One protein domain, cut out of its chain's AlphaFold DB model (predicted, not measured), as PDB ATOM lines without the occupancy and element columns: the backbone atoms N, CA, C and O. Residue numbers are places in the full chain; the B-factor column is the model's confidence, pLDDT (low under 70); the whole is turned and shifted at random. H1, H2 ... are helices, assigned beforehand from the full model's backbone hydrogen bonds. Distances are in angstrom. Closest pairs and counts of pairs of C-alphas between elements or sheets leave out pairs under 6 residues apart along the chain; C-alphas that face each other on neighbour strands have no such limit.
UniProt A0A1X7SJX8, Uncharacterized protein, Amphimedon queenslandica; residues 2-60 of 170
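This is residues 2 to 60 of the 170 residues of an uncharacterized protein of Amphimedon queenslandica (UniProt A0A1X7SJX8). A long helix, H2, makes a corner at each end, with the long H3 at one and the short H1 at the other, an open frame without a packed core. The printed part has 59 residues with three named helices, H1, H2 and H3 along the chain, and no named strand: all helix. It is extended, with a radius of gyration of the C-alphas of 17.7 A and spans of 44 by 34 by 20 A.

H2, residues 12 to 35, and H3, residues 39 to 58, are close but not clearly touching; their closest C-alphas, of Lys 34 and Arg 42, are 7.7 A apart. They run opposite ways at a steep tilt of 53 degrees. H1, residues 3 to 8, and H2 are close but not clearly touching, the closest C-alphas, of Lys 7 and Arg 15, 7.6 A apart, with a steep tilt of 56 degrees, opposite ways. H1 and H3 are apart. Every O i to N i+4 pair is within hydrogen-bond range in H2 and H3, 1 of 2 in H1.

H2 measures 34.5 A from C-alpha 12 at (44.302, 26.317, -12.767), H3 28.5 A to C-alpha 58 at (17.732, 45.622, 5.774), and H1 9.2 A.

The C-alphas farthest apart, of Asn 9 and Leu 40, are 45.6 A apart. The printed part has no cut, and both links are tight. Residues 2 to 8 have pLDDT under 70.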
ATOM      1  N   LYS A   2      60.288  35.734  -7.444       55.94
ATOM      2  CA  LYS A   2      59.462  36.244  -6.339       55.94
ATOM      3  C   LYS A   2      58.196  35.379  -6.203       55.94
ATOM      4  O   LYS A   2      57.630  34.933  -7.197       55.94
ATOM      5  N   VAL A   3      57.723  35.132  -4.975       61.94
ATOM      6  CA  VAL A   3      56.519  34.307  -4.675       61.94
ATOM      7  C   VAL A   3      55.271  34.776  -5.446       61.94
ATOM      8  O   VAL A   3      54.340  34.007  -5.681       61.94
ATOM      9  N   THR A   4      55.249  36.042  -5.851       60.53
ATOM     10  CA  THR A   4      54.201  36.674  -6.653       60.53
ATOM     11  C   THR A   4      54.207  36.248  -8.126       60.53
ATOM     12  O   THR A   4      53.129  36.108  -8.695       60.53
ATOM     13  N   GLU A   5      55.368  35.974  -8.729       58.19
ATOM     14  CA  GLU A   5      55.488  35.503 -10.123       58.19
ATOM     15  C   GLU A   5      55.048  34.044 -10.262       58.19
ATOM     16  O   GLU A   5      54.286  33.708 -11.165       58.19
ATOM     17  N   ARG A   6      55.415  33.187  -9.296       61.25
ATOM     18  CA  ARG A   6      54.982  31.776  -9.268       61.25
ATOM     19  C   ARG A   6      53.459  31.628  -9.216       61.25
ATOM     20  O   ARG A   6      52.916  30.742  -9.854       61.25
ATOM     21  N   LYS A   7      52.764  32.522  -8.503       61.78
ATOM     22  CA  LYS A   7      51.290  32.522  -8.402       61.78
ATOM     23  C   LYS A   7      50.585  33.024  -9.665       61.78
ATOM     24  O   LYS A   7      49.404  32.732  -9.827       61.78
ATOM     25  N   ARG A   8      51.264  33.814 -10.507       65.06
ATOM     26  CA  ARG A   8      50.720  34.306 -11.787       65.06
ATOM     27  C   ARG A   8      50.833  33.261 -12.897       65.06
ATOM     28  O   ARG A   8      49.936  33.197 -13.723       65.06
ATOM     29  N   ASN A   9      51.856  32.408 -12.840       75.12
ATOM     30  CA  ASN A   9      52.078  31.321 -13.801       75.12
ATOM     31  C   ASN A   9      51.568  29.951 -13.295       75.12
ATOM     32  O   ASN A   9      51.919  28.915 -13.852       75.12
ATOM     33  N   GLU A  10      50.769  29.925 -12.221       81.88
ATOM     34  CA  GLU A  10      50.156  28.701 -11.687       81.88
ATOM     35  C   GLU A  10      49.062  28.197 -12.641       81.88
ATOM     36  O   GLU A  10      48.107  28.920 -12.940       81.88
ATOM     37  N   MET A  11      49.143  26.926 -13.045       87.31
ATOM     38  CA  MET A  11      48.053  26.267 -13.772       87.31
ATOM     39  C   MET A  11      46.773  26.241 -12.915       87.31
ATOM     40  O   MET A  11      46.870  26.106 -11.687       87.31
ATOM     41  N   PRO A  12      45.565  26.298 -13.512       87.31
ATOM     42  CA  PRO A  12      44.302  26.317 -12.767       87.31
ATOM     43  C   PRO A  12      44.182  25.202 -11.718       87.31
ATOM     44  O   PRO A  12      43.816  25.475 -10.575       87.31
ATOM     45  N   GLN A  13      44.602  23.980 -12.060       85.75
ATOM     46  CA  GLN A  13      44.600  22.823 -11.155       85.75
ATOM     47  C   GLN A  13      45.549  23.000  -9.955       85.75
ATOM     48  O   GLN A  13      45.203  22.676  -8.820       85.75
ATOM     49  N   GLN A  14      46.740  23.571 -10.170       87.50
ATOM     50  CA  GLN A  14      47.707  23.838  -9.097       87.50
ATOM     51  C   GLN A  14      47.212  24.950  -8.165       87.50
ATOM     52  O   GLN A  14      47.330  24.848  -6.939       87.50
ATOM     53  N   ARG A  15      46.596  25.990  -8.738       88.81
ATOM     54  CA  ARG A  15      45.954  27.068  -7.981       88.81
ATOM     55  C   ARG A  15      44.803  26.533  -7.136       88.81
ATOM     56  O   ARG A  15      44.702  26.888  -5.959       88.81
ATOM     57  N   GLU A  16      43.951  25.686  -7.705       91.12
ATOM     58  CA  GLU A  16      42.839  25.064  -6.991       91.12
ATOM     59  C   GLU A  16      43.336  24.185  -5.844       91.12
ATOM     60  O   GLU A  16      42.911  24.382  -4.706       91.12
ATOM     61  N   ALA A  17      44.325  23.322  -6.088       90.12
ATOM     62  CA  ALA A  17      44.938  22.498  -5.050       90.12
ATOM     63  C   ALA A  17      45.542  23.347  -3.917       90.12
ATOM     64  O   ALA A  17      45.369  23.045  -2.731       90.12
ATOM     65  N   ARG A  18      46.213  24.461  -4.245       91.56
ATOM     66  CA  ARG A  18      46.752  25.395  -3.246       91.56
ATOM     67  C   ARG A  18      45.644  26.070  -2.437       91.56
ATOM     68  O   ARG A  18      45.770  26.209  -1.217       91.56
ATOM     69  N   LEU A  19      44.565  26.501  -3.090       91.88
ATOM     70  CA  LEU A  19      43.412  27.099  -2.418       91.88
ATOM     71  C   LEU A  19      42.674  26.080  -1.547       91.88
ATOM     72  O   LEU A  19      42.293  26.430  -0.434       91.88
ATOM     73  N   ALA A  20      42.532  24.833  -1.995       91.88
ATOM     74  CA  ALA A  20      41.942  23.745  -1.225       91.88
ATOM     75  C   ALA A  20      42.743  23.478   0.056       91.88
ATOM     76  O   ALA A  20      42.184  23.537   1.151       91.88
ATOM     77  N   LYS A  21      44.072  23.331  -0.049       91.81
ATOM     78  CA  LYS A  21      44.966  23.184   1.117       91.81
ATOM     79  C   LYS A  21      44.821  24.346   2.099       91.81
ATOM     80  O   LYS A  21      44.759  24.147   3.311       91.81
ATOM     81  N   ARG A  22      44.720  25.573   1.580       94.06
ATOM     82  CA  ARG A  22      44.505  26.760   2.411       94.06
ATOM     83  C   ARG A  22      43.134  26.749   3.091       94.06
ATOM     84  O   ARG A  22      43.069  27.046   4.276       94.06
ATOM     85  N   ARG A  23      42.064  26.373   2.384       94.62
ATOM     86  CA  ARG A  23      40.709  26.258   2.951       94.62
ATOM     87  C   ARG A  23      40.663  25.247   4.092       94.62
ATOM     88  O   ARG A  23      40.075  25.557   5.120       94.62
ATOM     89  N   VAL A  24      41.319  24.095   3.938       93.50
ATOM     90  CA  VAL A  24      41.419  23.072   4.992       93.50
ATOM     91  C   VAL A  24      42.159  23.625   6.209       93.50
ATOM     92  O   VAL A  24      41.631  23.587   7.318       93.50
ATOM     93  N   LYS A  25      43.340  24.223   6.006       94.25
ATOM     94  CA  LYS A  25      44.132  24.821   7.093       94.25
ATOM     95  C   LYS A  25      43.376  25.933   7.825       94.25
ATOM     96  O   LYS A  25      43.381  25.984   9.053       94.25
ATOM     97  N   ASP A  26      42.736  26.827   7.078       94.25
ATOM     98  CA  ASP A  26      41.964  27.936   7.639       94.25
ATOM     99  C   ASP A  26      40.693  27.428   8.342       94.25
ATOM    100  O   ASP A  26      40.293  27.998   9.355       94.25
ATOM    101  N   GLY A  27      40.084  26.347   7.847       91.88
ATOM    102  CA  GLY A  27      38.973  25.649   8.496       91.88
ATOM    103  C   GLY A  27      39.376  25.068   9.848       91.88
ATOM    104  O   GLY A  27      38.771  25.419  10.857       91.88
ATOM    105  N   ALA A  28      40.459  24.288   9.890       90.50
ATOM    106  CA  ALA A  28      40.977  23.694  11.123       90.50
ATOM    107  C   ALA A  28      41.311  24.756  12.186       90.50
ATOM    108  O   ALA A  28      40.933  24.629  13.346       90.50
ATOM    109  N   ARG A  29      41.941  25.867  11.779       90.94
ATOM    110  CA  ARG A  29      42.228  26.999  12.681       90.94
ATOM    111  C   ARG A  29      40.967  27.647  13.251       90.94
ATOM    112  O   ARG A  29      40.985  28.118  14.384       90.94
ATOM    113  N   ARG A  30      39.890  27.727  12.465       89.69
ATOM    114  CA  ARG A  30      38.616  28.292  12.928       89.69
ATOM    115  C   ARG A  30      37.927  27.375  13.924       89.69
ATOM    116  O   ARG A  30      37.382  27.898  14.888       89.69
ATOM    117  N   GLU A  31      37.947  26.064  13.703       88.44
ATOM    118  CA  GLU A  31      37.355  25.107  14.646       88.44
ATOM    119  C   GLU A  31      38.121  25.087  15.973       88.44
ATOM    120  O   GLU A  31      37.514  25.346  17.006       88.44
ATOM    121  N   ALA A  32      39.455  24.997  15.949       87.50
ATOM    122  CA  ALA A  32      40.274  25.073  17.166       87.50
ATOM    123  C   ALA A  32      40.043  26.376  17.963       87.50
ATOM    124  O   ALA A  32      40.018  26.391  19.196       87.50
ATOM    125  N   ARG A  33      39.817  27.497  17.260       87.75
ATOM    126  CA  ARG A  33      39.458  28.767  17.903       87.75
ATOM    127  C   ARG A  33      38.071  28.724  18.544       87.75
ATOM    128  O   ARG A  33      37.896  29.355  19.573       87.75
ATOM    129  N   LYS A  34      37.091  28.039  17.944       86.69
ATOM    130  CA  LYS A  34      35.740  27.895  18.514       86.69
ATOM    131  C   LYS A  34      35.724  26.962  19.723       86.69
ATOM    132  O   LYS A  34      34.947  27.202  20.636       86.69
ATOM    133  N   GLU A  35      36.557  25.926  19.722       83.81
ATOM    134  CA  GLU A  35      36.688  24.972  20.834       83.81
ATOM    135  C   GLU A  35      37.270  25.630  22.085       83.81
ATOM    136  O   GLU A  35      36.819  25.376  23.196       83.81
ATOM    137  N   THR A  36      38.230  26.531  21.891       88.06
ATOM    138  CA  THR A  36      38.870  27.303  22.967       88.06
ATOM    139  C   THR A  36      38.175  28.644  23.244       88.06
ATOM    140  O   THR A  36      38.621  29.416  24.093       88.06
ATOM    141  N   GLU A  37      37.073  28.942  22.542       90.00
ATOM    142  CA  GLU A  37      36.324  30.195  22.676       90.00
ATOM    143  C   GLU A  37      35.583  30.223  24.019       90.00
ATOM    144  O   GLU A  37      34.663  29.442  24.260       90.00
ATOM    145  N   GLN A  38      35.932  31.177  24.884       93.06
ATOM    146  CA  GLN A  38      35.178  31.409  26.115       93.06
ATOM    147  C   GLN A  38      33.723  31.786  25.799       93.06
ATOM    148  O   GLN A  38      33.437  32.483  24.820       93.06
ATOM    149  N   GLN A  39      32.786  31.394  26.668       92.06
ATOM    150  CA  GLN A  39      31.348  31.593  26.447       92.06
ATOM    151  C   GLN A  39      30.974  33.059  26.162       92.06
ATOM    152  O   GLN A  39      30.173  33.324  25.264       92.06
ATOM    153  N   LEU A  40      31.576  34.014  26.879       91.06
ATOM    154  CA  LEU A  40      31.371  35.454  26.667       91.06
ATOM    155  C   LEU A  40      31.823  35.907  25.273       91.06
ATOM    156  O   LEU A  40      31.070  36.579  24.568       91.06
ATOM    157  N   GLN A  41      33.009  35.480  24.842       92.94
ATOM    158  CA  GLN A  41      33.538  35.794  23.513       92.94
ATOM    159  C   GLN A  41      32.665  35.178  22.413       92.94
ATOM    160  O   GLN A  41      32.319  35.854  21.444       92.94
ATOM    161  N   ARG A  42      32.195  33.939  22.616       92.75
ATOM    162  CA  ARG A  42      31.252  33.274  21.708       92.75
ATOM    163  C   ARG A  42      29.949  34.052  21.576       92.75
ATOM    164  O   ARG A  42      29.451  34.229  20.465       92.75
ATOM    165  N   GLN A  43      29.391  34.534  22.686       94.62
ATOM    166  CA  GLN A  43      28.166  35.336  22.662       94.62
ATOM    167  C   GLN A  43      28.368  36.668  21.934       94.62
ATOM    168  O   GLN A  43      27.522  37.039  21.119       94.62
ATOM    169  N   GLN A  44      29.498  37.345  22.159       94.81
ATOM    170  CA  GLN A  44      29.858  38.568  21.436       94.81
ATOM    171  C   GLN A  44      30.023  38.311  19.933       94.81
ATOM    172  O   GLN A  44      29.468  39.036  19.111       94.81
ATOM    173  N   ARG A  45      30.706  37.234  19.535       93.94
ATOM    174  CA  ARG A  45      30.835  36.876  18.117       93.94
ATOM    175  C   ARG A  45      29.471  36.600  17.480       93.94
ATOM    176  O   ARG A  45      29.168  37.131  16.416       93.94
ATOM    177  N   LEU A  46      28.617  35.820  18.149       94.94
ATOM    178  CA  LEU A  46      27.265  35.518  17.671       94.94
ATOM    179  C   LEU A  46      26.348  36.749  17.646       94.94
ATOM    180  O   LEU A  46      25.403  36.781  16.853       94.94
ATOM    181  N   SER A  47      26.558  37.735  18.521       96.44
ATOM    182  CA  SER A  47      25.806  38.992  18.490       96.44
ATOM    183  C   SER A  47      26.235  39.844  17.295       96.44
ATOM    184  O   SER A  47      25.375  40.277  16.530       96.44
ATOM    185  N   VAL A  48      27.543  39.972  17.047       96.88
ATOM    186  CA  VAL A  48      28.094  40.666  15.874       96.88
ATOM    187  C   VAL A  48      27.623  40.010  14.575       96.88
ATOM    188  O   VAL A  48      27.128  40.705  13.684       96.88
ATOM    189  N   ASP A  49      27.689  38.680  14.472       96.56
ATOM    190  CA  ASP A  49      27.231  37.933  13.294       96.56
ATOM    191  C   ASP A  49      25.730  38.152  13.028       96.56
ATOM    192  O   ASP A  49      25.310  38.356  11.879       96.56
ATOM    193  N   ARG A  50      24.907  38.173  14.089       97.50
ATOM    194  CA  ARG A  50      23.471  38.484  13.996       97.50
ATOM    195  C   ARG A  50      23.228  39.919  13.539       97.50
ATOM    196  O   ARG A  50      22.420  40.116  12.631       97.50
ATOM    197  N   SER A  51      23.921  40.901  14.111       97.50
ATOM    198  CA  SER A  51      23.792  42.314  13.733       97.50
ATOM    199  C   SER A  51      24.174  42.541  12.274       97.50
ATOM    200  O   SER A  51      23.421  43.151  11.517       97.50
ATOM    201  N   ARG A  52      25.290  41.953  11.831       97.25
ATOM    202  CA  ARG A  52      25.752  42.051  10.442       97.25
ATOM    203  C   ARG A  52      24.769  41.403   9.467       97.25
ATOM    204  O   ARG A  52      24.497  41.956   8.406       97.25
ATOM    205  N   SER A  53      24.204  40.256   9.840       95.94
ATOM    206  CA  SER A  53      23.182  39.572   9.041       95.94
ATOM    207  C   SER A  53      21.885  40.376   8.947       95.94
ATOM    208  O   SER A  53      21.276  40.425   7.882       95.94
ATOM    209  N   ARG A  54      21.461  41.023  10.041       96.88
ATOM    210  CA  ARG A  54      20.285  41.909  10.052       96.88
ATOM    211  C   ARG A  54      20.495  43.131   9.168       96.88
ATOM    212  O   ARG A  54      19.648  43.385   8.324       96.88
ATOM    213  N   SER A  55      21.634  43.806   9.306       97.25
ATOM    214  CA  SER A  55      21.985  44.962   8.475       97.25
ATOM    215  C   SER A  55      21.988  44.599   6.985       97.25
ATOM    216  O   SER A  55      21.321  45.262   6.198       97.25
ATOM    217  N   ARG A  56      22.604  43.470   6.595       96.12
ATOM    218  CA  ARG A  56      22.529  42.983   5.204       96.12
ATOM    219  C   ARG A  56      21.086  42.813   4.727       96.12
ATOM    220  O   ARG A  56      20.748  43.315   3.669       96.12
ATOM    221  N   ARG A  57      20.221  42.179   5.528       95.06
ATOM    222  CA  ARG A  57      18.801  41.973   5.178       95.06
ATOM    223  C   ARG A  57      17.983  43.263   5.092       95.06
ATOM    224  O   ARG A  57      16.965  43.276   4.400       95.06
ATOM    225  N   GLN A  58      18.371  44.304   5.827       96.75
ATOM    226  CA  GLN A  58      17.732  45.622   5.774       96.75
ATOM    227  C   GLN A  58      18.087  46.371   4.488       96.75
ATOM    228  O   GLN A  58      17.245  47.095   3.972       96.75
ATOM    229  N   HIS A  59      19.288  46.146   3.955       96.62
ATOM    230  CA  HIS A  59      19.764  46.767   2.718       96.62
ATOM    231  C   HIS A  59      19.636  45.865   1.477       96.62
ATOM    232  O   HIS A  59      20.080  46.255   0.404       96.62
ATOM    233  N   GLU A  60      19.032  44.677   1.602       96.38
ATOM    234  CA  GLU A  60      18.706  43.809   0.461       96.38
ATOM    235  C   GLU A  60      17.692  44.501  -0.455       96.38
ATOM    236  O   GLU A  60      16.595  44.869  -0.014       96.38
TER     237      GLU A  60